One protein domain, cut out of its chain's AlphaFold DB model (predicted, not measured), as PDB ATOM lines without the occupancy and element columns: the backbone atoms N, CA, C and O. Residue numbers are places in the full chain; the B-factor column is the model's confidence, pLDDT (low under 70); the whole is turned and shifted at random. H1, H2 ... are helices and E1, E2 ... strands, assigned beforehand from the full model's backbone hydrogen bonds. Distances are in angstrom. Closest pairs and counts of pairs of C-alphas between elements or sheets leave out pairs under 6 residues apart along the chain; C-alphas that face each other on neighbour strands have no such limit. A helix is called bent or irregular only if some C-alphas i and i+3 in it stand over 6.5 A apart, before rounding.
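What this domain is: This is residues 2 to 153 of the 156 residues of an uncharacterized protein of Methanomassiliicoccales archaeon PtaU1.Bin030 (UniProt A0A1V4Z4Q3). A long helical handle runs into a compact head, where two four-stranded sheets lie face to face as a small sandwich. The end of the handle, H1b, packs along both sheets, while residues 2 to 33 of H1 stick out far from the head; residues 144 to 153, of which 144 to 151 belong to H3, stick out too. The printed part has 152 residues, with three named helices and eight named strands in the order H1 E1 H2 E2 E3 E4 E5 E6 E7 E8 H3, and its class is mixed, helices and strands. One sheet runs E1 E7 E8 E5 and is mixed; the other runs E4 E3 E2 E6 and is antiparallel. The whole is extended, with a radius of gyration of the C-alphas of 23.4 A and spans of 88 by 33 by 24 A.

Where its parts are: H1, residues 2 to 54, begins at C-alpha 2 (-1.247, -44.471, 85.614). By its hydrogen bonds it was assigned as one helix, but it is bent: C-alphas 38 and 41 are 6.7 A apart. Its arms are H1a, residues 2 to 38, 53.6 A long, and H1b, residues 41 to 54, 20.2 A long, at a shallow tilt of 27 degrees. Then come E1, residues 60 to 64, H2, 65 to 68, E2, 76 to 79, E3, 82 to 85, E4, 92 to 95, E5, 100 to 104, and E6, 111 to 114. E7, residues 118 to 125, is 22.3 A long, and E8, 132 to 139, is 22.6 A. H3, residues 140 to 151, is 17.2 A long and ends at C-alpha 151 (-39.811, -4.551, 21.294).

How they stand to each other: The sheets form a sandwich, two sheets face to face, 10.2 A centre to centre where they face each other; Leu 102 of E5 and Leu 112 of E6 have the closest C-alphas of those strands, 6.7 A apart. In the strongly twisted sheet E1 E7 E8 E5, E1 and E7 are antiparallel neighbours with N 61 and O 122 within hydrogen-bond range at 2.8 A, and the hairpin E7 and E8 has N 121 and O 136 within that range at 2.8 A. E5 is parallel to E8, with N 103 and O 135 at 2.8 A. E2, E3 and E4 are a meander, each strand the antiparallel neighbour of the one before, with N 84 and O 77 within hydrogen-bond range at 2.7 A and N 83 and O 94 at 2.8 A; E6 is the antiparallel neighbour of E2, with N 78 and O 112 at 2.8 A. H1b is on the first sheet at a height of 9.1 A, two layers, and on the second at 10.7 A. H1b touches H2 with residues 41 to 45 alone, closest C-alphas Gly 41 and Leu 68, 3.9 A. H3 only grazes the first sheet, with residues 140 to 143. Each O i to N i+4 pair is within hydrogen-bond range in H1a and H1b, and 6 of 8 in H3; H2 is too short for such a pair.

The domain as a whole: The C-alphas of Ile 2 and Ser 153, the two farthest apart, are 90.0 A apart. Without the stretches that stand free, the body spans 39 by 30 by 22 A. The printed part has no cut, and no link is long. Mean pLDDT of the printed part is 72.5; H3 has a mean of 45, and residues 25 to 38 and 139 to 153 are among those under 70.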
ATOM      1  N   ILE A   2       0.162 -44.476  86.056       60.81
ATOM      2  CA  ILE A   2      -1.247 -44.471  85.614       60.81
ATOM      3  C   ILE A   2      -1.888 -43.067  85.573       60.81
ATOM      4  O   ILE A   2      -2.603 -42.752  84.629       60.81
ATOM      5  N   GLU A   3      -1.551 -42.177  86.513       60.59
ATOM      6  CA  GLU A   3      -2.101 -40.807  86.561       60.59
ATOM      7  C   GLU A   3      -1.639 -39.917  85.400       60.59
ATOM      8  O   GLU A   3      -2.400 -39.095  84.897       60.59
ATOM      9  N   LEU A   4      -0.407 -40.116  84.920       60.56
ATOM     10  CA  LEU A   4       0.144 -39.351  83.799       60.56
ATOM     11  C   LEU A   4      -0.496 -39.767  82.466       60.56
ATOM     12  O   LEU A   4      -0.691 -38.935  81.582       60.56
ATOM     13  N   ILE A   5      -0.871 -41.042  82.342       68.38
ATOM     14  CA  ILE A   5      -1.642 -41.559  81.206       68.38
ATOM     15  C   ILE A   5      -3.078 -41.025  81.276       68.38
ATOM     16  O   ILE A   5      -3.578 -40.512  80.279       68.38
ATOM     17  N   MET A   6      -3.705 -41.041  82.457       68.38
ATOM     18  CA  MET A   6      -5.062 -40.517  82.651       68.38
ATOM     19  C   MET A   6      -5.148 -39.014  82.336       68.38
ATOM     20  O   MET A   6      -6.041 -38.588  81.611       68.38
ATOM     21  N   SER A   7      -4.185 -38.217  82.810       71.56
ATOM     22  CA  SER A   7      -4.089 -36.776  82.537       71.56
ATOM     23  C   SER A   7      -3.969 -36.473  81.036       71.56
ATOM     24  O   SER A   7      -4.650 -35.589  80.516       71.56
ATOM     25  N   ARG A   8      -3.172 -37.262  80.305       67.69
ATOM     26  CA  ARG A   8      -3.036 -37.125  78.846       67.69
ATOM     27  C   ARG A   8      -4.306 -37.519  78.099       67.69
ATOM     28  O   ARG A   8      -4.668 -36.841  77.144       67.69
ATOM     29  N   VAL A   9      -5.000 -38.565  78.545       75.56
ATOM     30  CA  VAL A   9      -6.294 -38.971  77.974       75.56
ATOM     31  C   VAL A   9      -7.345 -37.876  78.178       75.56
ATOM     32  O   VAL A   9      -8.042 -37.522  77.230       75.56
ATOM     33  N   TRP A  10      -7.406 -37.266  79.365       77.50
ATOM     34  CA  TRP A  10      -8.306 -36.140  79.635       77.50
ATOM     35  C   TRP A  10      -8.013 -34.918  78.762       77.50
ATOM     36  O   TRP A  10      -8.946 -34.303  78.251       77.50
ATOM     37  N   LEU A  11      -6.738 -34.598  78.528       74.50
ATOM     38  CA  LEU A  11      -6.332 -33.511  77.630       74.50
ATOM     39  C   LEU A  11      -6.766 -33.754  76.178       74.50
ATOM     40  O   LEU A  11      -7.230 -32.830  75.514       74.50
ATOM     41  N   VAL A  12      -6.660 -34.995  75.698       76.50
ATOM     42  CA  VAL A  12      -7.099 -35.372  74.345       76.50
ATOM     43  C   VAL A  12      -8.620 -35.279  74.214       76.50
ATOM     44  O   VAL A  12      -9.112 -34.723  73.233       76.50
ATOM     45  N   ILE A  13      -9.369 -35.758  75.212       76.69
ATOM     46  CA  ILE A  13     -10.837 -35.660  75.231       76.69
ATOM     47  C   ILE A  13     -11.279 -34.194  75.278       76.69
ATOM     48  O   ILE A  13     -12.158 -33.798  74.514       76.69
ATOM     49  N   ALA A  14     -10.648 -33.372  76.120       75.38
ATOM     50  CA  ALA A  14     -10.939 -31.944  76.202       75.38
ATOM     51  C   ALA A  14     -10.654 -31.231  74.870       75.38
ATOM     52  O   ALA A  14     -11.483 -30.454  74.403       75.38
ATOM     53  N   GLY A  15      -9.529 -31.549  74.220       72.38
ATOM     54  CA  GLY A  15      -9.199 -31.033  72.890       72.38
ATOM     55  C   GLY A  15     -10.249 -31.404  71.840       72.38
ATOM     56  O   GLY A  15     -10.745 -30.529  71.133       72.38
ATOM     57  N   LEU A  16     -10.662 -32.675  71.796       74.88
ATOM     58  CA  LEU A  16     -11.712 -33.160  70.892       74.88
ATOM     59  C   LEU A  16     -13.065 -32.481  71.135       74.88
ATOM     60  O   LEU A  16     -13.744 -32.124  70.174       74.88
ATOM     61  N   MET A  17     -13.448 -32.257  72.396       77.12
ATOM     62  CA  MET A  17     -14.690 -31.549  72.719       77.12
ATOM     63  C   MET A  17     -14.662 -30.090  72.259       77.12
ATOM     64  O   MET A  17     -15.650 -29.612  71.703       77.12
ATOM     65  N   VAL A  18     -13.538 -29.391  72.439       78.75
ATOM     66  CA  VAL A  18     -13.393 -28.001  71.982       78.75
ATOM     67  C   VAL A  18     -13.464 -27.926  70.459       78.75
ATOM     68  O   VAL A  18     -14.224 -27.121  69.926       78.75
ATOM     69  N   THR A  19     -12.747 -28.794  69.742       78.69
ATOM     70  CA  THR A  19     -12.820 -28.838  68.274       78.69
ATOM     71  C   THR A  19     -14.234 -29.167  67.788       78.69
ATOM     72  O   THR A  19     -14.724 -28.519  66.865       78.69
ATOM     73  N   GLY A  20     -14.924 -30.106  68.441       67.69
ATOM     74  CA  GLY A  20     -16.315 -30.442  68.131       67.69
ATOM     75  C   GLY A  20     -17.277 -29.266  68.336       67.69
ATOM     76  O   GLY A  20     -18.092 -28.982  67.461       67.69
ATOM     77  N   ALA A  21     -17.150 -28.535  69.446       66.69
ATOM     78  CA  ALA A  21     -17.981 -27.364  69.734       66.69
ATOM     79  C   ALA A  21     -17.756 -26.215  68.734       66.69
ATOM     80  O   ALA A  21     -18.706 -25.539  68.332       66.69
ATOM     81  N   VAL A  22     -16.510 -26.010  68.303       73.44
ATOM     82  CA  VAL A  22     -16.154 -24.997  67.302       73.44
ATOM     83  C   VAL A  22     -16.723 -25.359  65.928       73.44
ATOM     84  O   VAL A  22     -17.391 -24.530  65.316       73.44
ATOM     85  N   LEU A  23     -16.542 -26.602  65.472       70.94
ATOM     86  CA  LEU A  23     -17.105 -27.076  64.200       70.94
ATOM     87  C   LEU A  23     -18.638 -27.005  64.190       70.94
ATOM     88  O   LEU A  23     -19.221 -26.551  63.209       70.94
ATOM     89  N   TYR A  24     -19.284 -27.375  65.298       70.12
ATOM     90  CA  TYR A  24     -20.734 -27.245  65.447       70.12
ATOM     91  C   TYR A  24     -21.193 -25.782  65.369       70.12
ATOM     92  O   TYR A  24     -22.195 -25.480  64.728       70.12
ATOM     93  N   SER A  25     -20.447 -24.860  65.983       64.31
ATOM     94  CA  SER A  25     -20.772 -23.429  65.956       64.31
ATOM     95  C   SER A  25     -20.651 -22.838  64.552       64.31
ATOM     96  O   SER A  25     -21.504 -22.048  64.156       64.31
ATOM     97  N   PHE A  26     -19.634 -23.238  63.782       64.50
ATOM     98  CA  PHE A  26     -19.503 -22.832  62.381       64.50
ATOM     99  C   PHE A  26     -20.603 -23.426  61.499       64.50
ATOM    100  O   PHE A  26     -21.183 -22.686  60.714       64.50
ATOM    101  N   GLY A  27     -20.954 -24.703  61.682       56.84
ATOM    102  CA  GLY A  27     -22.089 -25.311  60.978       56.84
ATOM    103  C   GLY A  27     -23.411 -24.602  61.287       56.84
ATOM    104  O   GLY A  27     -24.141 -24.213  60.384       56.84
ATOM    105  N   ALA A  28     -23.676 -24.311  62.562       56.22
ATOM    106  CA  ALA A  28     -24.888 -23.602  62.972       56.22
ATOM    107  C   ALA A  28     -24.951 -22.146  62.464       56.22
ATOM    108  O   ALA A  28     -26.042 -21.595  62.305       56.22
ATOM    109  N   LEU A  29     -23.803 -21.495  62.251       51.66
ATOM    110  CA  LEU A  29     -23.731 -20.161  61.649       51.66
ATOM    111  C   LEU A  29     -23.954 -20.210  60.135       51.66
ATOM    112  O   LEU A  29     -24.681 -19.360  59.622       51.66
ATOM    113  N   ASP A  30     -23.384 -21.202  59.453       61.75
ATOM    114  CA  ASP A  30     -23.586 -21.433  58.019       61.75
ATOM    115  C   ASP A  30     -25.067 -21.703  57.709       61.75
ATOM    116  O   ASP A  30     -25.672 -21.004  56.896       61.75
ATOM    117  N   ASP A  31     -25.709 -22.582  58.485       58.47
ATOM    118  CA  ASP A  31     -27.141 -22.882  58.368       58.47
ATOM    119  C   ASP A  31     -28.027 -21.642  58.582       58.47
ATOM    120  O   ASP A  31     -29.061 -21.472  57.926       58.47
ATOM    121  N   ARG A  32     -27.637 -20.745  59.501       57.88
ATOM    122  CA  ARG A  32     -28.358 -19.486  59.762       57.88
ATOM    123  C   ARG A  32     -28.153 -18.460  58.653       57.88
ATOM    124  O   ARG A  32     -29.121 -17.797  58.287       57.88
ATOM    125  N   GLY A  33     -26.928 -18.321  58.147       58.09
ATOM    126  CA  GLY A  33     -26.604 -17.419  57.043       58.09
ATOM    127  C   GLY A  33     -27.331 -17.828  55.767       58.09
ATOM    128  O   GLY A  33     -27.996 -17.003  55.144       58.09
ATOM    129  N   ARG A  34     -27.309 -19.129  55.466       59.00
ATOM    130  CA  ARG A  34     -28.063 -19.741  54.376       59.00
ATOM    131  C   ARG A  34     -29.568 -19.535  54.550       59.00
ATOM    132  O   ARG A  34     -30.199 -18.921  53.706       59.00
ATOM    133  N   SER A  35     -30.135 -19.890  55.700       57.88
ATOM    134  CA  SER A  35     -31.562 -19.661  55.988       57.88
ATOM    135  C   SER A  35     -32.019 -18.199  55.827       57.88
ATOM    136  O   SER A  35     -33.200 -17.936  55.589       57.88
ATOM    137  N   ALA A  36     -31.128 -17.233  56.075       57.88
ATOM    138  CA  ALA A  36     -31.439 -15.812  55.978       57.88
ATOM    139  C   ALA A  36     -31.443 -15.330  54.520       57.88
ATOM    140  O   ALA A  36     -32.381 -14.626  54.139       57.88
ATOM    141  N   SER A  37     -30.455 -15.747  53.720       61.50
ATOM    142  CA  SER A  37     -30.391 -15.436  52.286       61.50
ATOM    143  C   SER A  37     -31.483 -16.161  51.496       61.50
ATOM    144  O   SER A  37     -32.111 -15.565  50.626       61.50
ATOM    145  N   GLU A  38     -31.812 -17.399  51.873       67.31
ATOM    146  CA  GLU A  38     -32.895 -18.194  51.280       67.31
ATOM    147  C   GLU A  38     -34.264 -17.507  51.366       67.31
ATOM    148  O   GLU A  38     -35.137 -17.737  50.533       67.31
ATOM    149  N   MET A  39     -34.455 -16.631  52.354       73.19
ATOM    150  CA  MET A  39     -35.723 -15.942  52.583       73.19
ATOM    151  C   MET A  39     -35.782 -14.536  51.980       73.19
ATOM    152  O   MET A  39     -36.843 -13.909  51.985       73.19
ATOM    153  N   GLU A  40     -34.664 -14.021  51.474       78.62
ATOM    154  CA  GLU A  40     -34.576 -12.674  50.912       78.62
ATOM    155  C   GLU A  40     -35.318 -12.565  49.574       78.62
ATOM    156  O   GLU A  40     -36.096 -11.628  49.391       78.62
ATOM    157  N   GLY A  41     -35.198 -13.574  48.706       76.62
ATOM    158  CA  GLY A  41     -35.926 -13.647  47.435       76.62
ATOM    159  C   GLY A  41     -37.446 -13.703  47.616       76.62
ATOM    160  O   GLY A  41     -38.175 -12.889  47.047       76.62
ATOM    161  N   ALA A  42     -37.945 -14.571  48.502       78.38
ATOM    162  CA  ALA A  42     -39.378 -14.635  48.815       78.38
ATOM    163  C   ALA A  42     -39.913 -13.332  49.436       78.38
ATOM    164  O   ALA A  42     -41.014 -12.893  49.103       78.38
ATOM    165  N   LYS A  43     -39.130 -12.674  50.305       81.44
ATOM    166  CA  LYS A  43     -39.482 -11.352  50.853       81.44
ATOM    167  C   LYS A  43     -39.498 -10.268  49.782       81.44
ATOM    168  O   LYS A  43     -40.363  -9.395  49.831       81.44
ATOM    169  N   SER A  44     -38.560 -10.307  48.838       80.50
ATOM    170  CA  SER A  44     -38.521  -9.392  47.697       80.50
ATOM    171  C   SER A  44     -39.788  -9.536  46.853       80.50
ATOM    172  O   SER A  44     -40.495  -8.552  46.641       80.50
ATOM    173  N   LEU A  45     -40.163 -10.773  46.501       79.94
ATOM    174  CA  LEU A  45     -41.393 -11.055  45.757       79.94
ATOM    175  C   LEU A  45     -42.646 -10.574  46.508       79.94
ATOM    176  O   LEU A  45     -43.498  -9.908  45.918       79.94
ATOM    177  N   ALA A  46     -42.745 -10.854  47.811       82.25
ATOM    178  CA  ALA A  46     -43.862 -10.400  48.641       82.25
ATOM    179  C   ALA A  46     -43.979  -8.863  48.669       82.25
ATOM    180  O   ALA A  46     -45.076  -8.326  48.508       82.25
ATOM    181  N   ARG A  47     -42.854  -8.147  48.804       81.50
ATOM    182  CA  ARG A  47     -42.828  -6.675  48.754       81.50
ATOM    183  C   ARG A  47     -43.221  -6.136  47.387       81.50
ATOM    184  O   ARG A  47     -43.973  -5.173  47.316       81.50
ATOM    185  N   SER A  48     -42.744  -6.732  46.299       79.56
ATOM    186  CA  SER A  48     -43.113  -6.293  44.949       79.56
ATOM    187  C   SER A  48     -44.607  -6.465  44.676       79.56
ATOM    188  O   SER A  48     -45.218  -5.589  44.067       79.56
ATOM    189  N   ILE A  49     -45.210  -7.549  45.174       79.94
ATOM    190  CA  ILE A  49     -46.664  -7.766  45.135       79.94
ATOM    191  C   ILE A  49     -47.402  -6.674  45.922       79.94
ATOM    192  O   ILE A  49     -48.416  -6.158  45.455       79.94
ATOM    193  N   GLU A  50     -46.891  -6.298  47.094       79.12
ATOM    194  CA  GLU A  50     -47.466  -5.231  47.916       79.12
ATOM    195  C   GLU A  50     -47.394  -3.867  47.218       79.12
ATOM    196  O   GLU A  50     -48.416  -3.190  47.097       79.12
ATOM    197  N   VAL A  51     -46.230  -3.511  46.667       75.88
ATOM    198  CA  VAL A  51     -46.029  -2.261  45.922       75.88
ATOM    199  C   VAL A  51     -46.990  -2.175  44.737       75.88
ATOM    200  O   VAL A  51     -47.721  -1.194  44.627       75.88
ATOM    201  N   LEU A  52     -47.066  -3.220  43.905       72.56
ATOM    202  CA  LEU A  52     -47.954  -3.275  42.734       72.56
ATOM    203  C   LEU A  52     -49.439  -3.127  43.079       72.56
ATOM    204  O   LEU A  52     -50.224  -2.660  42.254       72.56
ATOM    205  N   ARG A  53     -49.846  -3.549  44.279       70.81
ATOM    206  CA  ARG A  53     -51.219  -3.364  44.746       70.81
ATOM    207  C   ARG A  53     -51.494  -1.910  45.119       70.81
ATOM    208  O   ARG A  53     -52.584  -1.418  44.839       70.81
ATOM    209  N   THR A  54     -50.547  -1.269  45.798       67.56
ATOM    210  CA  THR A  54     -50.694   0.100  46.311       67.56
ATOM    211  C   THR A  54     -50.421   1.179  45.270       67.56
ATOM    212  O   THR A  54     -50.884   2.306  45.437       67.56
ATOM    213  N   ASP A  55     -49.681   0.850  44.212       65.25
ATOM    214  CA  ASP A  55     -49.421   1.775  43.117       65.25
ATOM    215  C   ASP A  55     -50.726   2.096  42.375       65.25
ATOM    216  O   ASP A  55     -51.625   1.260  42.267       65.25
ATOM    217  N   VAL A  56     -50.842   3.329  41.884       56.03
ATOM    218  CA  VAL A  56     -52.005   3.852  41.158       56.03
ATOM    219  C   VAL A  56     -52.030   3.313  39.725       56.03
ATOM    220  O   VAL A  56     -53.115   3.083  39.179       56.03
ATOM    221  N   CYS A  57     -50.868   3.011  39.150       58.75
ATOM    222  CA  CYS A  57     -50.742   2.502  37.787       58.75
ATOM    223  C   CYS A  57     -50.854   0.971  37.714       58.75
ATOM    224  O   CYS A  57     -50.365   0.250  38.583       58.75
ATOM    225  N   GLU A  58     -51.482   0.464  36.647       66.06
ATOM    226  CA  GLU A  58     -51.354  -0.953  36.297       66.06
ATOM    227  C   GLU A  58     -49.904  -1.221  35.887       66.06
ATOM    228  O   GLU A  58     -49.351  -0.548  35.015       66.06
ATOM    229  N   GLY A  59     -49.274  -2.172  36.570       67.75
ATOM    230  CA  GLY A  59     -47.863  -2.488  36.406       67.75
ATOM    231  C   GLY A  59     -47.667  -3.969  36.134       67.75
ATOM    232  O   GLY A  59     -48.403  -4.816  36.641       67.75
ATOM    233  N   THR A  60     -46.652  -4.279  35.331       75.50
ATOM    234  CA  THR A  60     -46.158  -5.643  35.137       75.50
ATOM    235  C   THR A  60     -44.704  -5.693  35.576       75.50
ATOM    236  O   THR A  60     -43.879  -4.937  35.067       75.50
ATOM    237  N   LEU A  61     -44.394  -6.581  36.514       77.31
ATOM    238  CA  LEU A  61     -43.032  -6.903  36.921       77.31
ATOM    239  C   LEU A  61     -42.704  -8.320  36.472       77.31
ATOM    240  O   LEU A  61     -43.551  -9.211  36.539       77.31
ATOM    241  N   VAL A  62     -41.470  -8.522  36.033       78.81
ATOM    242  CA  VAL A  62     -40.970  -9.827  35.612       78.81
ATOM    243  C   VAL A  62     -39.785 -10.191  36.488       78.81
ATOM    244  O   VAL A  62     -38.888  -9.374  36.686       78.81
ATOM    245  N   PHE A  63     -39.797 -11.415  36.999       77.38
ATOM    246  CA  PHE A  63     -38.726 -11.988  37.800       77.38
ATOM    247  C   PHE A  63     -38.242 -13.275  37.144       77.38
ATOM    248  O   PHE A  63     -39.049 -14.126  36.760       77.38
ATOM    249  N   GLU A  64     -36.928 -13.444  37.053       78.88
ATOM    250  CA  GLU A  64     -36.349 -14.757  36.788       78.88
ATOM    251  C   GLU A  64     -36.361 -15.556  38.093       78.88
ATOM    252  O   GLU A  64     -35.992 -15.038  39.149       78.88
ATOM    253  N   ALA A  65     -36.796 -16.820  38.054       79.31
ATOM    254  CA  ALA A  65     -36.913 -17.611  39.276       79.31
ATOM    255  C   ALA A  65     -35.575 -17.740  40.012       79.31
ATOM    256  O   ALA A  65     -35.552 -17.664  41.236       79.31
ATOM    257  N   LYS A  66     -34.455 -17.843  39.287       75.81
ATOM    258  CA  LYS A  66     -33.100 -17.911  39.861       75.81
ATOM    259  C   LYS A  66     -32.774 -16.762  40.833       75.81
ATOM    260  O   LYS A  66     -32.014 -16.973  41.769       75.81
ATOM    261  N   ASP A  67     -33.362 -15.579  40.633       74.56
ATOM    262  CA  ASP A  67     -33.114 -14.396  41.469       74.56
ATOM    263  C   ASP A  67     -33.960 -14.410  42.754       74.56
ATOM    264  O   ASP A  67     -33.721 -13.644  43.688       74.56
ATOM    265  N   LEU A  68     -34.980 -15.269  42.796       76.38
ATOM    266  CA  LEU A  68     -35.907 -15.412  43.914       76.38
ATOM    267  C   LEU A  68     -35.664 -16.689  44.716       76.38
ATOM    268  O   LEU A  68     -36.022 -16.745  45.894       76.38
ATOM    269  N   LEU A  69     -35.118 -17.720  44.072       76.94
ATOM    270  CA  LEU A  69     -34.936 -19.024  44.678       76.94
ATOM    271  C   LEU A  69     -33.861 -18.987  45.772       76.94
ATOM    272  O   LEU A  69     -32.879 -18.247  45.679       76.94
ATOM    273  N   PRO A  70     -34.024 -19.817  46.810       71.62
ATOM    274  CA  PRO A  70     -32.990 -20.042  47.805       71.62
ATOM    275  C   PRO A  70     -31.672 -20.509  47.173       71.62
ATOM    276  O   PRO A  70     -31.673 -21.211  46.163       71.62
ATOM    277  N   ALA A  71     -30.541 -20.207  47.824       66.69
ATOM    278  CA  ALA A  71     -29.179 -20.507  47.353       66.69
ATOM    279  C   ALA A  71     -28.847 -22.016  47.183       66.69
ATOM    280  O   ALA A  71     -27.700 -22.378  46.935       66.69
ATOM    281  N   GLY A  72     -29.836 -22.903  47.318       64.88
ATOM    282  CA  GLY A  72     -29.760 -24.335  47.032       64.88
ATOM    283  C   GLY A  72     -30.570 -24.800  45.820       64.88
ATOM    284  O   GLY A  72     -30.562 -25.995  45.547       64.88
ATOM    285  N   GLY A  73     -31.277 -23.902  45.122       67.00
ATOM    286  CA  GLY A  73     -32.149 -24.257  43.994       67.00
ATOM    287  C   GLY A  73     -33.480 -24.905  44.400       67.00
ATOM    288  O   GLY A  73     -34.204 -25.407  43.538       67.00
ATOM    289  N   ASP A  74     -33.821 -24.901  45.694       78.00
ATOM    290  CA  ASP A  74     -35.092 -25.448  46.174       78.00
ATOM    291  C   ASP A  74     -36.271 -24.682  45.577       78.00
ATOM    292  O   ASP A  74     -36.271 -23.453  45.513       78.00
ATOM    293  N   ALA A  75     -37.309 -25.418  45.183       81.25
ATOM    294  CA  ALA A  75     -38.480 -24.830  44.552       81.25
ATOM    295  C   ALA A  75     -39.237 -23.891  45.504       81.25
ATOM    296  O   ALA A  75     -39.537 -24.246  46.648       81.25
ATOM    297  N   LEU A  76     -39.638 -22.727  44.995       85.88
ATOM    298  CA  LEU A  76     -40.578 -21.843  45.683       85.88
ATOM    299  C   LEU A  76     -42.004 -22.329  45.448       85.88
ATOM    300  O   LEU A  76     -42.382 -22.660  44.322       85.88
ATOM    301  N   ARG A  77     -42.825 -22.338  46.499       88.12
ATOM    302  CA  ARG A  77     -44.240 -22.713  46.393       88.12
ATOM    303  C   ARG A  77     -45.116 -21.547  46.807       88.12
ATOM    304  O   ARG A  77     -44.969 -21.036  47.906       88.12
ATOM    305  N   VAL A  78     -46.054 -21.139  45.964       88.19
ATOM    306  CA  VAL A  78     -47.021 -20.089  46.309       88.19
ATOM    307  C   VAL A  78     -48.384 -20.729  46.468       88.19
ATOM    308  O   VAL A  78     -48.872 -21.383  45.549       88.19
ATOM    309  N   PHE A  79     -48.985 -20.575  47.643       84.62
ATOM    310  CA  PHE A  79     -50.284 -21.151  47.975       84.62
ATOM    311  C   PHE A  79     -50.954 -20.322  49.071       84.62
ATOM    312  O   PHE A  79     -50.294 -19.872  50.004       84.62
ATOM    313  N   ASN A  80     -52.270 -20.130  48.966       77.50
ATOM    314  CA  ASN A  80     -53.100 -19.525  50.014       77.50
ATOM    315  C   ASN A  80     -52.545 -18.206  50.596       77.50
ATOM    316  O   ASN A  80     -52.482 -18.025  51.809       77.50
ATOM    317  N   GLY A  81     -52.076 -17.299  49.734       78.12
ATOM    318  CA  GLY A  81     -51.563 -15.999  50.182       78.12
ATOM    319  C   GLY A  81     -50.198 -16.050  50.877       78.12
ATOM    320  O   GLY A  81     -49.813 -15.077  51.509       78.12
ATOM    321  N   SER A  82     -49.448 -17.145  50.760       85.00
ATOM    322  CA  SER A  82     -48.103 -17.271  51.331       85.00
ATOM    323  C   SER A  82     -47.122 -17.875  50.324       85.00
ATOM    324  O   SER A  82     -47.501 -18.640  49.431       85.00
ATOM    325  N   ILE A  83     -45.852 -17.491  50.454       87.00
ATOM    326  CA  ILE A  83     -44.728 -18.023  49.683       87.00
ATOM    327  C   ILE A  83     -43.936 -18.944  50.604       87.00
ATOM    328  O   ILE A  83     -43.421 -18.514  51.633       87.00
ATOM    329  N   TRP A  84     -43.837 -20.210  50.238       86.62
ATOM    330  CA  TRP A  84     -43.169 -21.255  50.995       86.62
ATOM    331  C   TRP A  84     -41.815 -21.586  50.378       86.62
ATOM    332  O   TRP A  84     -41.702 -21.771  49.164       86.62
ATOM    333  N   ILE A  85     -40.808 -21.686  51.242       84.56
ATOM    334  CA  ILE A  85     -39.416 -21.986  50.903       84.56
ATOM    335  C   ILE A  85     -39.006 -23.276  51.611       84.56
ATOM    336  O   ILE A  85     -39.233 -23.405  52.816       84.56
ATOM    337  N   GLY A  86     -38.377 -24.197  50.878       74.81
ATOM    338  CA  GLY A  86     -37.903 -25.484  51.392       74.81
ATOM    339  C   GLY A  86     -38.981 -26.574  51.449       74.81
ATOM    340  O   GLY A  86     -40.132 -26.373  51.053       74.81
ATOM    341  N   GLU A  87     -38.610 -27.759  51.944       68.19
ATOM    342  CA  GLU A  87     -39.478 -28.944  51.956       68.19
ATOM    343  C   GLU A  87     -39.777 -29.489  53.363       68.19
ATOM    344  O   GLU A  87     -38.951 -29.483  54.275       68.19
ATOM    345  N   GLY A  88     -40.983 -30.033  53.541       69.31
ATOM    346  CA  GLY A  88     -41.353 -30.782  54.742       69.31
ATOM    347  C   GLY A  88     -41.316 -29.947  56.026       69.31
ATOM    348  O   GLY A  88     -42.002 -28.936  56.140       69.31
ATOM    349  N   ARG A  89     -40.559 -30.406  57.032       67.12
ATOM    350  CA  ARG A  89     -40.544 -29.810  58.388       67.12
ATOM    351  C   ARG A  89     -39.698 -28.542  58.497       67.12
ATOM    352  O   ARG A  89     -39.818 -27.838  59.493       67.12
ATOM    353  N   THR A  90     -38.838 -28.278  57.518       69.38
ATOM    354  CA  THR A  90     -38.010 -27.066  57.461       69.38
ATOM    355  C   THR A  90     -38.639 -25.980  56.598       69.38
ATOM    356  O   THR A  90     -38.085 -24.884  56.528       69.38
ATOM    357  N   ALA A  91     -39.797 -26.260  55.983       75.19
ATOM    358  CA  ALA A  91     -40.498 -25.309  55.144       75.19
ATOM    359  C   ALA A  91     -40.866 -24.045  55.935       75.19
ATOM    360  O   ALA A  91     -41.435 -24.117  57.029       75.19
ATOM    361  N   ARG A  92     -40.538 -22.882  55.373       81.81
ATOM    362  CA  ARG A  92     -40.846 -21.572  55.957       81.81
ATOM    363  C   ARG A  92     -41.807 -20.820  55.064       81.81
ATOM    364  O   ARG A  92     -41.616 -20.799  53.852       81.81
ATOM    365  N   ALA A  93     -42.800 -20.187  55.674       83.88
ATOM    366  CA  ALA A  93     -43.759 -19.345  54.981       83.88
ATOM    367  C   ALA A  93     -43.388 -17.866  55.134       83.88
ATOM    368  O   ALA A  93     -43.063 -17.397  56.227       83.88
ATOM    369  N   VAL A  94     -43.463 -17.139  54.028       85.00
ATOM    370  CA  VAL A  94     -43.516 -15.683  53.978       85.00
ATOM    371  C   VAL A  94     -44.947 -15.315  53.623       85.00
ATOM    372  O   VAL A  94     -45.402 -15.567  52.504       85.00
ATOM    373  N   ASP A  95     -45.666 -14.758  54.590       81.88
ATOM    374  CA  ASP A  95     -47.036 -14.307  54.376       81.88
ATOM    375  C   ASP A  95     -47.061 -13.114  53.423       81.88
ATOM    376  O   ASP A  95     -46.246 -12.192  53.516       81.88
ATOM    377  N   MET A  96     -48.023 -13.127  52.507       79.69
ATOM    378  CA  MET A  96     -48.336 -11.979  51.674       79.69
ATOM    379  C   MET A  96     -49.536 -11.263  52.276       79.69
ATOM    380  O   MET A  96     -50.564 -11.867  52.575       79.69
ATOM    381  N   SER A  97     -49.447  -9.940  52.377       67.88
ATOM    382  CA  SER A  97     -50.521  -9.086  52.899       67.88
ATOM    383  C   SER A  97     -51.796  -9.102  52.033       67.88
ATOM    384  O   SER A  97     -52.779  -8.440  52.368       67.88
ATOM    385  N   SER A  98     -51.782  -9.789  50.881       66.31
ATOM    386  CA  SER A  98     -52.849  -9.741  49.879       66.31
ATOM    387  C   SER A  98     -53.100 -11.102  49.220       66.31
ATOM    388  O   SER A  98     -52.140 -11.798  48.884       66.31
ATOM    389  N   PRO A  99     -54.370 -11.463  48.952       68.75
ATOM    390  CA  PRO A  99     -54.694 -12.628  48.141       68.75
ATOM    391  C   PRO A  99     -54.258 -12.394  46.689       68.75
ATOM    392  O   PRO A  99     -54.630 -11.402  46.061       68.75
ATOM    393  N   VAL A 100     -53.472 -13.329  46.160       81.94
ATOM    394  CA  VAL A 100     -52.919 -13.286  44.803       81.94
ATOM    395  C   VAL A 100     -53.641 -14.314  43.939       81.94
ATOM    396  O   VAL A 100     -53.891 -15.439  44.374       81.94
ATOM    397  N   VAL A 101     -53.987 -13.940  42.709       87.38
ATOM    398  CA  VAL A 101     -54.495 -14.882  41.709       87.38
ATOM    399  C   VAL A 101     -53.309 -15.604  41.087       87.38
ATOM    400  O   VAL A 101     -52.470 -14.967  40.458       87.38
ATOM    401  N   LEU A 102     -53.245 -16.921  41.253       90.06
ATOM    402  CA  LEU A 102     -52.147 -17.726  40.732       90.06
ATOM    403  C   LEU A 102     -52.512 -18.295  39.361       90.06
ATOM    404  O   LEU A 102     -53.596 -18.854  39.181       90.06
ATOM    405  N   ILE A 103     -51.604 -18.149  38.403       88.75
ATOM    406  CA  ILE A 103     -51.736 -18.668  37.042       88.75
ATOM    407  C   ILE A 103     -50.474 -19.455  36.687       88.75
ATOM    408  O   ILE A 103     -49.369 -18.985  36.929       88.75
ATOM    409  N   SER A 104     -50.624 -20.643  36.107       88.00
ATOM    410  CA  SER A 104     -49.534 -21.385  35.469       88.00
ATOM    411  C   SER A 104     -49.867 -21.538  33.996       88.00
ATOM    412  O   SER A 104     -50.898 -22.123  33.671       88.00
ATOM    413  N   ASP A 105     -49.019 -20.995  33.124       83.19
ATOM    414  CA  ASP A 105     -49.146 -21.126  31.666       83.19
ATOM    415  C   ASP A 105     -50.562 -20.772  31.154       83.19
ATOM    416  O   ASP A 105     -51.183 -21.510  30.388       83.19
ATOM    417  N   GLY A 106     -51.107 -19.646  31.628       81.69
ATOM    418  CA  GLY A 106     -52.446 -19.159  31.274       81.69
ATOM    419  C   GLY A 106     -53.625 -19.807  32.016       81.69
ATOM    420  O   GLY A 106     -54.757 -19.343  31.868       81.69
ATOM    421  N   VAL A 107     -53.403 -20.831  32.849       85.44
ATOM    422  CA  VAL A 107     -54.461 -21.514  33.614       85.44
ATOM    423  C   VAL A 107     -54.426 -21.114  35.084       85.44
ATOM    424  O   VAL A 107     -53.376 -21.147  35.722       85.44
ATOM    425  N   ARG A 108     -55.584 -20.764  35.659       87.62
ATOM    426  CA  ARG A 108     -55.696 -20.469  37.093       87.62
ATOM    427  C   ARG A 108     -55.469 -21.736  37.916       87.62
ATOM    428  O   ARG A 108     -56.116 -22.751  37.676       87.62
ATOM    429  N   VAL A 109     -54.595 -21.644  38.910       89.19
ATOM    430  CA  VAL A 109     -54.226 -22.752  39.799       89.19
ATOM    431  C   VAL A 109     -54.380 -22.339  41.258       89.19
ATOM    432  O   VAL A 109     -54.347 -21.154  41.581       89.19
ATOM    433  N   ASP A 110     -54.536 -23.313  42.151       86.75
ATOM    434  CA  ASP A 110     -54.580 -23.051  43.596       86.75
ATOM    435  C   ASP A 110     -53.178 -22.974  44.209       86.75
ATOM    436  O   ASP A 110     -52.980 -22.328  45.237       86.75
ATOM    437  N   GLN A 111     -52.194 -23.594  43.552       88.69
ATOM    438  CA  GLN A 111     -50.801 -23.633  43.969       88.69
ATOM    439  C   GLN A 111     -49.871 -23.438  42.769       88.69
ATOM    440  O   GLN A 111     -50.059 -24.051  41.719       88.69
ATOM    441  N   LEU A 112     -48.820 -22.644  42.963       88.94
ATOM    442  CA  LEU A 112     -47.690 -22.534  42.046       88.94
ATOM    443  C   LEU A 112     -46.451 -23.190  42.646       88.94
ATOM    444  O   LEU A 112     -46.163 -23.006  43.825       88.94
ATOM    445  N   ILE A 113     -45.716 -23.933  41.822       88.81
ATOM    446  CA  ILE A 113     -44.389 -24.471  42.136       88.81
ATOM    447  C   ILE A 113     -43.433 -23.919  41.084       88.81
ATOM    448  O   ILE A 113     -43.709 -24.042  39.886       88.81
ATOM    449  N   ILE A 114     -42.370 -23.275  41.549       87.06
ATOM    450  CA  ILE A 114     -41.447 -22.469  40.756       87.06
ATOM    451  C   ILE A 114     -40.049 -23.067  40.893       87.06
ATOM    452  O   ILE A 114     -39.560 -23.240  42.010       87.06
ATOM    453  N   HIS A 115     -39.414 -23.344  39.762       86.50
ATOM    454  CA  HIS A 115     -38.074 -23.911  39.647       86.50
ATOM    455  C   HIS A 115     -37.107 -22.940  38.958       86.50
ATOM    456  O   HIS A 115     -37.528 -21.951  38.373       86.50
ATOM    457  N   GLU A 116     -35.805 -23.236  38.992       80.06
ATOM    458  CA  GLU A 116     -34.722 -22.356  38.503       80.06
ATOM    459  C   GLU A 116     -34.840 -21.946  37.025       80.06
ATOM    460  O   GLU A 116     -34.356 -20.886  36.641       80.06
ATOM    461  N   GLY A 117     -35.547 -22.734  36.210       77.31
ATOM    462  CA  GLY A 117     -35.826 -22.432  34.801       77.31
ATOM    463  C   GLY A 117     -37.145 -21.698  34.531       77.31
ATOM    464  O   GLY A 117     -37.478 -21.467  33.368       77.31
ATOM    465  N   ASP A 118     -37.915 -21.367  35.566       85.00
ATOM    466  CA  ASP A 118     -39.188 -20.671  35.415       85.00
ATOM    467  C   ASP A 118     -38.996 -19.148  35.413       85.00
ATOM    468  O   ASP A 118     -38.040 -18.597  35.965       85.00
ATOM    469  N   ALA A 119     -39.948 -18.445  34.812       83.88
ATOM    470  CA  ALA A 119     -40.084 -17.007  34.944       83.88
ATOM    471  C   ALA A 119     -41.434 -16.674  35.579       83.88
ATOM    472  O   ALA A 119     -42.427 -17.389  35.422       83.88
ATOM    473  N   LEU A 120     -41.468 -15.571  36.315       85.06
ATOM    474  CA  LEU A 120     -42.654 -15.107  37.014       85.06
ATOM    475  C   LEU A 120     -43.030 -13.724  36.527       85.06
ATOM    476  O   LEU A 120     -42.214 -12.809  36.525       85.06
ATOM    477  N   THR A 121     -44.292 -13.571  36.165       83.56
ATOM    478  CA  THR A 121     -44.883 -12.283  35.833       83.56
ATOM    479  C   THR A 121     -45.862 -11.903  36.932       83.56
ATOM    480  O   THR A 121     -46.806 -12.638  37.219       83.56
ATOM    481  N   VAL A 122     -45.650 -10.750  37.555       83.69
ATOM    482  CA  VAL A 122     -46.561 -10.168  38.540       83.69
ATOM    483  C   VAL A 122     -47.285  -9.010  37.879       83.69
ATOM    484  O   VAL A 122     -46.640  -8.093  37.373       83.69
ATOM    485  N   ARG A 123     -48.616  -9.034  37.876       80.94
ATOM    486  CA  ARG A 123     -49.434  -7.975  37.274       80.94
ATOM    487  C   ARG A 123     -50.479  -7.481  38.251       80.94
ATOM    488  O   ARG A 123     -51.167  -8.297  38.863       80.94
ATOM    489  N   SER A 124     -50.640  -6.170  38.366       80.88
ATOM    490  CA  SER A 124     -51.822  -5.589  39.004       80.88
ATOM    491  C   SER A 124     -52.918  -5.371  37.964       80.88
ATOM    492  O   SER A 124     -52.638  -5.013  36.823       80.88
ATOM    493  N   PHE A 125     -54.168  -5.630  38.339       77.31
ATOM    494  CA  PHE A 125     -55.322  -5.389  37.476       77.31
ATOM    495  C   PHE A 125     -56.543  -4.969  38.294       77.31
ATOM    496  O   PHE A 125     -56.685  -5.326  39.470       77.31
ATOM    497  N   GLY A 126     -57.434  -4.216  37.649       72.94
ATOM    498  CA  GLY A 126     -58.660  -3.705  38.257       72.94
ATOM    499  C   GLY A 126     -58.527  -2.276  38.790       72.94
ATOM    500  O   GLY A 126     -57.461  -1.650  38.748       72.94
ATOM    501  N   THR A 127     -59.645  -1.748  39.288       68.94
ATOM    502  CA  THR A 127     -59.736  -0.398  39.858       68.94
ATOM    503  C   THR A 127     -59.043  -0.335  41.220       68.94
ATOM    504  O   THR A 127     -58.852  -1.359  41.868       68.94
ATOM    505  N   LEU A 128     -58.668   0.862  41.681       66.44
ATOM    506  CA  LEU A 128     -57.985   1.069  42.971       66.44
ATOM    507  C   LEU A 128     -58.708   0.416  44.168       66.44
ATOM    508  O   LEU A 128     -58.046  -0.075  45.079       66.44
ATOM    509  N   GLU A 129     -60.042   0.367  44.153       69.69
ATOM    510  CA  GLU A 129     -60.849  -0.219  45.235       69.69
ATOM    511  C   GLU A 129     -60.943  -1.755  45.174       69.69
ATOM    512  O   GLU A 129     -61.114  -2.401  46.206       69.69
ATOM    513  N   GLU A 130     -60.765  -2.362  43.996       71.00
ATOM    514  CA  GLU A 130     -60.838  -3.818  43.782       71.00
ATOM    515  C   GLU A 130     -59.524  -4.410  43.249       71.00
ATOM    516  O   GLU A 130     -59.513  -5.492  42.653       71.00
ATOM    517  N   ARG A 131     -58.404  -3.705  43.442       73.06
ATOM    518  CA  ARG A 131     -57.118  -4.047  42.832       73.06
ATOM    519  C   ARG A 131     -56.658  -5.433  43.268       73.06
ATOM    520  O   ARG A 131     -56.418  -5.693  44.451       73.06
ATOM    521  N   LYS A 132     -56.507  -6.319  42.284       80.31
ATOM    522  CA  LYS A 132     -55.999  -7.681  42.454       80.31
ATOM    523  C   LYS A 132     -54.601  -7.774  41.875       80.31
ATOM    524  O   LYS A 132     -54.264  -7.095  40.907       80.31
ATOM    525  N   VAL A 133     -53.798  -8.650  42.468       83.38
ATOM    526  CA  VAL A 133     -52.490  -9.012  41.929       83.38
ATOM    527  C   VAL A 133     -52.586 -10.416  41.355       83.38
ATOM    528  O   VAL A 133     -53.112 -11.327  41.994       83.38
ATOM    529  N   GLN A 134     -52.107 -10.575  40.130       86.56
ATOM    530  CA  GLN A 134     -51.918 -11.850  39.466       86.56
ATOM    531  C   GLN A 134     -50.438 -12.212  39.523       86.56
ATOM    532  O   GLN A 134     -49.597 -11.400  39.145       86.56
ATOM    533  N   LEU A 135     -50.135 -13.435  39.941       88.25
ATOM    534  CA  LEU A 135     -48.824 -14.046  39.791       88.25
ATOM    535  C   LEU A 135     -48.943 -15.159  38.759       88.25
ATOM    536  O   LEU A 135     -49.684 -16.119  38.955       88.25
ATOM    537  N   GLU A 136     -48.221 -15.015  37.661       88.12
ATOM    538  CA  GLU A 136     -48.210 -15.967  36.566       88.12
ATOM    539  C   GLU A 136     -46.835 -16.596  36.425       88.12
ATOM    540  O   GLU A 136     -45.842 -15.900  36.220       88.12
ATOM    541  N   LYS A 137     -46.790 -17.921  36.513       88.50
ATOM    542  CA  LYS A 137     -45.628 -18.691  36.110       88.50
ATOM    543  C   LYS A 137     -45.685 -18.919  34.609       88.50
ATOM    544  O   LYS A 137     -46.666 -19.453  34.092       88.50
ATOM    545  N   VAL A 138     -44.610 -18.530  33.947       80.81
ATOM    546  CA  VAL A 138     -44.383 -18.709  32.519       80.81
ATOM    547  C   VAL A 138     -43.061 -19.432  32.346       80.81
ATOM    548  O   VAL A 138     -42.057 -19.067  32.955       80.81
ATOM    549  N   SER A 139     -43.040 -20.451  31.496       67.88
ATOM    550  CA  SER A 139     -41.777 -21.087  31.125       67.88
ATOM    551  C   SER A 139     -40.826 -20.052  30.500       67.88
ATOM    552  O   SER A 139     -41.258 -19.254  29.661       67.88
ATOM    553  N   ALA A 140     -39.537 -20.046  30.871       59.84
ATOM    554  CA  ALA A 140     -38.571 -19.045  30.392       59.84
ATOM    555  C   ALA A 140     -38.497 -18.956  28.854       59.84
ATOM    556  O   ALA A 140     -38.297 -17.879  28.294       59.84
ATOM    557  N   MET A 141     -38.763 -20.070  28.162       51.72
ATOM    558  CA  MET A 141     -38.832 -20.148  26.699       51.72
ATOM    559  C   MET A 141     -39.962 -19.287  26.096       51.72
ATOM    560  O   MET A 141     -39.803 -18.733  25.009       51.72
ATOM    561  N   ASN A 142     -41.081 -19.123  26.811       50.16
ATOM    562  CA  ASN A 142     -42.207 -18.282  26.391       50.16
ATOM    563  C   ASN A 142     -41.966 -16.794  26.687       50.16
ATOM    564  O   ASN A 142     -42.508 -15.931  25.996       50.16
ATOM    565  N   LEU A 143     -41.124 -16.474  27.674       51.38
ATOM    566  CA  LEU A 143     -40.821 -15.091  28.032       51.38
ATOM    567  C   LEU A 143     -40.010 -14.381  26.932       51.38
ATOM    568  O   LEU A 143     -40.281 -13.221  26.624       51.38
ATOM    569  N   THR A 144     -39.085 -15.096  26.276       46.81
ATOM    570  CA  THR A 144     -38.324 -14.596  25.114       46.81
ATOM    571  C   THR A 144     -39.229 -14.273  23.921       46.81
ATOM    572  O   THR A 144     -38.918 -13.397  23.119       46.81
ATOM    573  N   VAL A 145     -40.371 -14.951  23.789       43.97
ATOM    574  CA  VAL A 145     -41.345 -14.653  22.731       43.97
ATOM    575  C   VAL A 145     -42.133 -13.386  23.080       43.97
ATOM    576  O   VAL A 145     -42.263 -12.503  22.235       43.97
ATOM    577  N   SER A 146     -42.572 -13.225  24.332       39.19
ATOM    578  CA  SER A 146     -43.328 -12.042  24.779       39.19
ATOM    579  C   SER A 146     -42.510 -10.742  24.796       39.19
ATOM    580  O   SER A 146     -43.040  -9.685  24.448       39.19
ATOM    581  N   THR A 147     -41.216 -10.786  25.130       43.91
ATOM    582  CA  THR A 147     -40.342  -9.596  25.057       43.91
ATOM    583  C   THR A 147     -40.046  -9.166  23.619       43.91
ATOM    584  O   THR A 147     -39.948  -7.967  23.355       43.91
ATOM    585  N   ASN A 148     -39.999 -10.103  22.664       35.41
ATOM    586  CA  ASN A 148     -39.871  -9.777  21.239       35.41
ATOM    587  C   ASN A 148     -41.122  -9.075  20.674       35.41
ATOM    588  O   ASN A 148     -40.992  -8.201  19.817       35.41
ATOM    589  N   PHE A 149     -42.323  -9.376  21.181       38.62
ATOM    590  CA  PHE A 149     -43.541  -8.656  20.780       38.62
ATOM    591  C   PHE A 149     -43.621  -7.230  21.352       38.62
ATOM    592  O   PHE A 149     -44.117  -6.328  20.674       38.62
ATOM    593  N   LEU A 150     -43.085  -6.992  22.554       41.50
ATOM    594  CA  LEU A 150     -43.021  -5.645  23.140       41.50
ATOM    595  C   LEU A 150     -41.954  -4.758  22.482       41.50
ATOM    596  O   LEU A 150     -42.171  -3.557  22.349       41.50
ATOM    597  N   HIS A 151     -40.840  -5.326  22.005       33.97
ATOM    598  CA  HIS A 151     -39.811  -4.551  21.294       33.97
ATOM    599  C   HIS A 151     -40.227  -4.154  19.865       33.97
ATOM    600  O   HIS A 151     -39.669  -3.222  19.296       33.97
ATOM    601  N   SER A 152     -41.229  -4.826  19.284       32.78
ATOM    602  CA  SER A 152     -41.703  -4.543  17.922       32.78
ATOM    603  C   SER A 152     -42.819  -3.488  17.850       32.78
ATOM    604  O   SER A 152     -43.354  -3.247  16.768       32.78
ATOM    605  N   SER A 153     -43.161  -2.845  18.973       38.06
ATOM    606  CA  SER A 153     -44.221  -1.829  19.062       38.06
ATOM    607  C   SER A 153     -43.674  -0.457  19.480       38.06
ATOM    608  O   SER A 153     -44.192   0.168  20.396       38.06
TER     609      SER A 153